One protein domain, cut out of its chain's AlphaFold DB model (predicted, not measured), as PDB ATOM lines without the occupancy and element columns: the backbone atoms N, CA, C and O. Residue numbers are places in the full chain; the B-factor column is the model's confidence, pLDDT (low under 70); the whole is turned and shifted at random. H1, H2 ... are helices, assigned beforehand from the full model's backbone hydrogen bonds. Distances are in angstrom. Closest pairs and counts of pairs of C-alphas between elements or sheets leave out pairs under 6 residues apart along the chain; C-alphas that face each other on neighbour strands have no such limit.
ATOM      1  N   ASN A 184     331.730  98.936 273.475       91.38
ATOM      2  CA  ASN A 184     331.274 100.159 272.831       91.38
ATOM      3  C   ASN A 184     331.666 101.395 273.657       91.38
ATOM      4  O   ASN A 184     332.216 102.345 273.093       91.38
ATOM      5  N   LYS A 185     331.479 101.357 274.987       94.38
ATOM      6  CA  LYS A 185     331.909 102.440 275.884       94.38
ATOM      7  C   LYS A 185     333.410 102.705 275.789       94.38
ATOM      8  O   LYS A 185     333.797 103.860 275.648       94.38
ATOM      9  N   GLU A 186     334.241 101.663 275.794       92.88
ATOM     10  CA  GLU A 186     335.695 101.794 275.628       92.88
ATOM     11  C   GLU A 186     336.069 102.462 274.301       92.88
ATOM     12  O   GLU A 186     336.941 103.328 274.274       92.88
ATOM     13  N   SER A 187     335.382 102.121 273.203       92.38
ATOM     14  CA  SER A 187     335.667 102.713 271.890       92.38
ATOM     15  C   SER A 187     335.393 104.220 271.836       92.38
ATOM     16  O   SER A 187     336.138 104.961 271.195       92.38
ATOM     17  N   TRP A 188     334.346 104.682 272.526       95.31
ATOM     18  CA  TRP A 188     333.996 106.097 272.619       95.31
ATOM     19  C   TRP A 188     334.877 106.838 273.625       95.31
ATOM     20  O   TRP A 188     335.420 107.881 273.268       95.31
ATOM     21  N   LEU A 189     335.097 106.280 274.821       94.38
ATOM     22  CA  LEU A 189     335.978 106.854 275.848       94.38
ATOM     23  C   LEU A 189     337.429 106.972 275.377       94.38
ATOM     24  O   LEU A 189     338.085 107.970 275.654       94.38
ATOM     25  N   GLY A 190     337.926 105.980 274.634       90.75
ATOM     26  CA  GLY A 190     339.288 106.003 274.102       90.75
ATOM     27  C   GLY A 190     339.514 107.115 273.075       90.75
ATOM     28  O   GLY A 190     340.627 107.619 272.955       90.75
ATOM     29  N   ALA A 191     338.471 107.518 272.342       90.62
ATOM     30  CA  ALA A 191     338.549 108.607 271.370       90.62
ATOM     31  C   ALA A 191     338.162 109.974 271.952       90.62
ATOM     32  O   ALA A 191     338.646 110.993 271.463       90.62
ATOM     33  N   TYR A 192     337.288 109.989 272.960       94.12
ATOM     34  CA  TYR A 192     336.752 111.183 273.602       94.12
ATOM     35  C   TYR A 192     336.671 110.950 275.119       94.12
ATOM     36  O   TYR A 192     335.610 110.570 275.618       94.12
ATOM     37  N   PRO A 193     337.774 111.161 275.861       92.06
ATOM     38  CA  PRO A 193     337.814 110.928 277.307       92.06
ATOM     39  C   PRO A 193     336.815 111.785 278.095       92.06
ATOM     40  O   PRO A 193     336.319 111.348 279.131       92.06
ATOM     41  N   ASP A 194     336.485 112.966 277.566       90.75
ATOM     42  CA  ASP A 194     335.579 113.944 278.181       90.75
ATOM     43  C   ASP A 194     334.118 113.801 277.715       90.75
ATOM     44  O   ASP A 194     333.308 114.704 277.923       90.75
ATOM     45  N   ILE A 195     333.756 112.696 277.045       93.56
ATOM     46  CA  ILE A 195     332.368 112.456 276.629       93.56
ATOM     47  C   ILE A 195     331.435 112.417 277.848       93.56
ATOM     48  O   ILE A 195     331.736 111.775 278.859       93.56
ATOM     49  N   ASP A 196     330.280 113.079 277.741       94.88
ATOM     50  CA  ASP A 196     329.266 113.044 278.794       94.88
ATOM     51  C   ASP A 196     328.872 111.594 279.120       94.88
ATOM     52  O   ASP A 196     328.596 110.784 278.229       94.88
ATOM     53  N   ARG A 197     328.850 111.255 280.415       91.56
ATOM     54  CA  ARG A 197     328.611 109.876 280.871       91.56
ATOM     55  C   ARG A 197     327.222 109.378 280.485       91.56
ATOM     56  O   ARG A 197     327.073 108.214 280.127       91.56
ATOM     57  N   THR A 198     326.224 110.255 280.520       92.31
ATOM     58  CA  THR A 198     324.838 109.913 280.190       92.31
ATOM     59  C   THR A 198     324.695 109.657 278.691       92.31
ATOM     60  O   THR A 198     324.069 108.675 278.282       92.31
ATOM     61  N   LEU A 199     325.344 110.481 277.865       93.19
ATOM     62  CA  LEU A 199     325.416 110.275 276.420       93.19
ATOM     63  C   LEU A 199     326.143 108.971 276.067       93.19
ATOM     64  O   LEU A 199     325.663 108.188 275.245       93.19
ATOM     65  N   LEU A 200     327.281 108.708 276.707       94.56
ATOM     66  CA  LEU A 200     328.057 107.486 276.514       94.56
ATOM     67  C   LEU A 200     327.238 106.231 276.849       94.56
ATOM     68  O   LEU A 200     327.234 105.262 276.084       94.56
ATOM     69  N   ASP A 201     326.519 106.257 277.970       91.69
ATOM     70  CA  ASP A 201     325.638 105.170 278.393       91.69
ATOM     71  C   ASP A 201     324.509 104.940 277.383       91.69
ATOM     72  O   ASP A 201     324.212 103.793 277.032       91.69
ATOM     73  N   TYR A 202     323.936 106.018 276.845       91.44
ATOM     74  CA  TYR A 202     322.906 105.948 275.815       91.44
ATOM     75  C   TYR A 202     323.428 105.355 274.495       91.44
ATOM     76  O   TYR A 202     322.809 104.440 273.941       91.44
ATOM     77  N   LEU A 203     324.584 105.813 274.002       92.50
ATOM     78  CA  LEU A 203     325.213 105.298 272.777       92.50
ATOM     79  C   LEU A 203     325.561 103.810 272.903       92.50
ATOM     80  O   LEU A 203     325.360 103.036 271.958       92.50
ATOM     81  N   ALA A 204     326.033 103.396 274.080       90.31
ATOM     82  CA  ALA A 204     326.332 102.005 274.379       90.31
ATOM     83  C   ALA A 204     325.065 101.139 274.400       90.31
ATOM     84  O   ALA A 204     325.025 100.105 273.732       90.31
ATOM     85  N   LEU A 205     324.001 101.599 275.070       88.31
ATOM     86  CA  LEU A 205     322.709 100.910 275.134       88.31
ATOM     87  C   LEU A 205     322.050 100.764 273.752       88.31
ATOM     88  O   LEU A 205     321.397  99.761 273.471       88.31
ATOM     89  N   LYS A 206     322.232 101.750 272.865       88.06
ATOM     90  CA  LYS A 206     321.745 101.717 271.476       88.06
ATOM     91  C   LYS A 206     322.683 100.985 270.506       88.06
ATOM     92  O   LYS A 206     322.378 100.925 269.316       88.06
ATOM     93  N   ASN A 207     323.784 100.412 271.000       91.00
ATOM     94  CA  ASN A 207     324.801  99.706 270.212       91.00
ATOM     95  C   ASN A 207     325.358 100.548 269.041       91.00
ATOM     96  O   ASN A 207     325.601 100.055 267.936       91.00
ATOM     97  N   ILE A 208     325.533 101.852 269.267       91.50
ATOM     98  CA  ILE A 208     326.089 102.779 268.277       91.50
ATOM     99  C   ILE A 208     327.604 102.782 268.410       91.50
ATOM    100  O   ILE A 208     328.148 103.396 269.322       91.50
ATOM    101  N   ARG A 209     328.288 102.093 267.497       92.25
ATOM    102  CA  ARG A 209     329.755 102.014 267.485       92.25
ATOM    103  C   ARG A 209     330.374 103.266 266.867       92.25
ATOM    104  O   ARG A 209     329.937 103.693 265.796       92.25
ATOM    105  N   LEU A 210     331.445 103.782 267.473       93.06
ATOM    106  CA  LEU A 210     332.147 104.982 266.998       93.06
ATOM    107  C   LEU A 210     332.601 104.872 265.532       93.06
ATOM    108  O   LEU A 210     332.431 105.816 264.767       93.06
ATOM    109  N   ALA A 211     333.134 103.720 265.114       89.75
ATOM    110  CA  ALA A 211     333.574 103.505 263.729       89.75
ATOM    111  C   ALA A 211     332.424 103.698 262.724       89.75
ATOM    112  O   ALA A 211     332.542 104.464 261.772       89.75
ATOM    113  N   LYS A 212     331.267 103.092 263.012       90.25
ATOM    114  CA  LYS A 212     330.062 103.208 262.183       90.25
ATOM    115  C   LYS A 212     329.497 104.632 262.189       90.25
ATOM    116  O   LYS A 212     329.021 105.117 261.163       90.25
ATOM    117  N   TRP A 213     329.577 105.325 263.327       92.06
ATOM    118  CA  TRP A 213     329.199 106.737 263.413       92.06
ATOM    119  C   TRP A 213     330.089 107.609 262.517       92.06
ATOM    120  O   TRP A 213     329.585 108.416 261.735       92.06
ATOM    121  N   ARG A 214     331.410 107.383 262.545       91.31
ATOM    122  CA  ARG A 214     332.386 108.106 261.713       91.31
ATOM    123  C   ARG A 214     332.236 107.847 260.212       91.31
ATOM    124  O   ARG A 214     332.581 108.718 259.419       91.31
ATOM    125  N   GLU A 215     331.695 106.697 259.823       88.00
ATOM    126  CA  GLU A 215     331.370 106.361 258.428       88.00
ATOM    127  C   GLU A 215     330.061 106.997 257.930       88.00
ATOM    128  O   GLU A 215     329.839 107.077 256.723       88.00
ATOM    129  N   SER A 216     329.194 107.459 258.837       85.81
ATOM    130  CA  SER A 216     327.898 108.054 258.483       85.81
ATOM    131  C   SER A 216     328.061 109.473 257.920       85.81
ATOM    132  O   SER A 216     328.916 110.227 258.397       85.81
ATOM    133  N   THR A 217     327.236 109.851 256.933       86.94
ATOM    134  CA  THR A 217     327.244 111.213 256.358       86.94
ATOM    135  C   THR A 217     326.682 112.243 257.337       86.94
ATOM    136  O   THR A 217     325.972 111.890 258.282       86.94
ATOM    137  N   SER A 218     326.956 113.531 257.099       77.88
ATOM    138  CA  SER A 218     326.409 114.608 257.934       77.88
ATOM    139  C   SER A 218     324.877 114.568 257.985       77.88
ATOM    140  O   SER A 218     324.320 114.664 259.075       77.88
ATOM    141  N   GLU A 219     324.180 114.331 256.860       77.25
ATOM    142  CA  GLU A 219     322.707 114.265 256.871       77.25
ATOM    143  C   GLU A 219     322.170 113.027 257.605       77.25
ATOM    144  O   GLU A 219     321.127 113.096 258.263       77.25
ATOM    145  N   GLN A 220     322.871 111.890 257.519       81.88
ATOM    146  CA  GLN A 220     322.506 110.678 258.257       81.88
ATOM    147  C   GLN A 220     322.650 110.883 259.763       81.88
ATOM    148  O   GLN A 220     321.771 110.467 260.518       81.88
ATOM    149  N   ARG A 221     323.726 111.550 260.196       89.50
ATOM    150  CA  ARG A 221     323.940 111.895 261.604       89.50
ATOM    151  C   ARG A 221     322.857 112.847 262.099       89.50
ATOM    152  O   ARG A 221     322.216 112.519 263.087       89.50
ATOM    153  N   SER A 222     322.567 113.932 261.377       83.94
ATOM    154  CA  SER A 222     321.492 114.867 261.745       83.94
ATOM    155  C   SER A 222     320.123 114.183 261.841       83.94
ATOM    156  O   SER A 222     319.411 114.364 262.822       83.94
ATOM    157  N   SER A 223     319.781 113.312 260.884       82.06
ATOM    158  CA  SER A 223     318.503 112.579 260.908       82.06
ATOM    159  C   SER A 223     318.399 111.588 262.077       82.06
ATOM    160  O   SER A 223     317.311 111.360 262.608       82.06
ATOM    161  N   LEU A 224     319.514 110.959 262.466       84.25
ATOM    162  CA  LEU A 224     319.565 110.061 263.623       84.25
ATOM    163  C   LEU A 224     319.470 110.833 264.940       84.25
ATOM    164  O   LEU A 224     318.761 110.379 265.835       84.25
ATOM    165  N   LEU A 225     320.121 111.994 265.033       87.06
ATOM    166  CA  LEU A 225     320.057 112.882 266.194       87.06
ATOM    167  C   LEU A 225     318.634 113.387 266.439       87.06
ATOM    168  O   LEU A 225     318.109 113.183 267.530       87.06
ATOM    169  N   ASP A 226     317.948 113.881 265.403       81.62
ATOM    170  CA  ASP A 226     316.536 114.291 265.493       81.62
ATOM    171  C   ASP A 226     315.631 113.155 265.988       81.62
ATOM    172  O   ASP A 226     314.696 113.353 266.772       81.62
ATOM    173  N   LEU A 227     315.889 111.931 265.520       85.44
ATOM    174  CA  LEU A 227     315.137 110.752 265.929       85.44
ATOM    175  C   LEU A 227     315.436 110.353 267.381       85.44
ATOM    176  O   LEU A 227     314.529 109.888 268.079       85.44
ATOM    177  N   TRP A 228     316.684 110.481 267.829       88.00
ATOM    178  CA  TRP A 228     317.107 110.121 269.183       88.00
ATOM    179  C   TRP A 228     316.647 111.143 270.209       88.00
ATOM    180  O   TRP A 228     316.065 110.723 271.207       88.00
ATOM    181  N   ALA A 229     316.761 112.437 269.914       84.19
ATOM    182  CA  ALA A 229     316.232 113.512 270.747       84.19
ATOM    183  C   ALA A 229     314.729 113.329 271.023       84.19
ATOM    184  O   ALA A 229     314.281 113.459 272.156       84.19
ATOM    185  N   ARG A 230     313.945 112.907 270.017       82.50
ATOM    186  CA  ARG A 230     312.499 112.631 270.171       82.50
ATOM    187  C   ARG A 230     312.168 111.358 270.952       82.50
ATOM    188  O   ARG A 230     311.039 111.203 271.408       82.50
ATOM    189  N   ARG A 231     313.093 110.397 271.013       81.19
ATOM    190  CA  ARG A 231     312.876 109.077 271.634       81.19
ATOM    191  C   ARG A 231     313.560 108.927 272.985       81.19
ATOM    192  O   ARG A 231     313.309 107.936 273.671       81.19
ATOM    193  N   TYR A 232     314.460 109.835 273.336       85.12
ATOM    194  CA  TYR A 232     315.116 109.843 274.626       85.12
ATOM    195  C   TYR A 232     314.126 110.313 275.690       85.12
ATOM    196  O   TYR A 232     313.460 111.326 275.532       85.12
ATOM    197  N   THR A 233     313.984 109.525 276.752       80.56
ATOM    198  CA  THR A 233     313.015 109.790 277.824       80.56
ATOM    199  C   THR A 233     313.578 110.692 278.923       80.56
ATOM    200  O   THR A 233     312.841 111.045 279.838       80.56
ATOM    201  N   GLY A 234     314.874 111.025 278.868       83.19
ATOM    202  CA  GLY A 234     315.524 112.002 279.744       83.19
ATOM    203  C   GLY A 234     315.694 113.362 279.065       83.19
ATOM    204  O   GLY A 234     315.248 113.567 277.938       83.19
ATOM    205  N   GLU A 235     316.368 114.288 279.741       85.19
ATOM    206  CA  GLU A 235     316.701 115.594 279.169       85.19
ATOM    207  C   GLU A 235     317.801 115.432 278.111       85.19
ATOM    208  O   GLU A 235     318.933 115.058 278.422       85.19
ATOM    209  N   TRP A 236     317.449 115.640 276.839       89.56
ATOM    210  CA  TRP A 236     318.415 115.665 275.743       89.56
ATOM    211  C   TRP A 236     319.137 117.010 275.767       89.56
ATOM    212  O   TRP A 236     318.557 118.037 275.412       89.56
ATOM    213  N   LEU A 237     320.384 117.020 276.233       85.56
ATOM    214  CA  LEU A 237     321.162 118.249 276.340       85.56
ATOM    215  C   LEU A 237     321.564 118.717 274.935       85.56
ATOM    216  O   LEU A 237     322.158 117.953 274.178       85.56
ATOM    217  N   GLY A 238     321.267 119.975 274.588       71.31
ATOM    218  CA  GLY A 238     321.545 120.529 273.250       71.31
ATOM    219  C   GLY A 238     323.020 120.446 272.828       71.31
ATOM    220  O   GLY A 238     323.328 120.361 271.639       71.31
ATOM    221  N   ASP A 239     323.935 120.372 273.794       85.38
ATOM    222  CA  ASP A 239     325.371 120.213 273.547       85.38
ATOM    223  C   ASP A 239     325.742 118.812 273.016       85.38
ATOM    224  O   ASP A 239     326.809 118.637 272.424       85.38
ATOM    225  N   TRP A 240     324.865 117.808 273.164       92.00
ATOM    226  CA  TRP A 240     325.085 116.456 272.634       92.00
ATOM    227  C   TRP A 240     325.025 116.417 271.110       92.00
ATOM    228  O   TRP A 240     325.825 115.717 270.486       92.00
ATOM    229  N   ASP A 241     324.127 117.197 270.505       87.25
ATOM    230  CA  ASP A 241     324.011 117.287 269.048       87.25
ATOM    231  C   ASP A 241     325.268 117.928 268.460       87.25
ATOM    232  O   ASP A 241     325.868 117.396 267.522       87.25
TER     233      ASP A 241
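AT A GLANCE: This is residues 184 to 241 of the 847 residues of an uncharacterized protein of Klebsormidium nitens (UniProt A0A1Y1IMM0). The longest helix, H4, makes one side of an open ring of five helices with few contacts; H3, H1 and H2 follow round the other side, and short H5 sits between H2 and H4. The printed part has 58 residues, with named helices H1 to H5 in chain order and no named strand: all helix. It is compact, radius of gyration of the C-alphas 11.1 A, spanning 27 by 25 by 19 A.

HOW THE PARTS SIT: Start at H4, residues 218 to 231: it is close to but not clearly touching H5, residues 238 to 241, closest C-alphas Leu 225 and Asp 241, 6.6 A. H1, residues 184 to 191, touches H2, residues 197 to 205, closest C-alphas Asn 184 and Ala 204, 5.5 A, at a steep tilt of 47 degrees, opposite ways. H1 only just touches H3, residues 210 to 215, with 3 pairs of C-alphas within 8 A, closest Trp 188 and Leu 210, 6.0 A. H2 and H4 are apart. In H2, H3 and H4 every O i to N i+4 pair is within hydrogen-bond range, in H1 3 of 4; H5 is too short for one.

IN THESE COORDINATES: Find C-alpha 218 at (326.409, 114.608, 257.934); H4 runs 20.0 A to C-alpha 231. H2 measures 12.2 A, H1 11.2 A.

THE WHOLE: The printed part has no cut, no link is long, and no printed residue is under 70 in pLDDT.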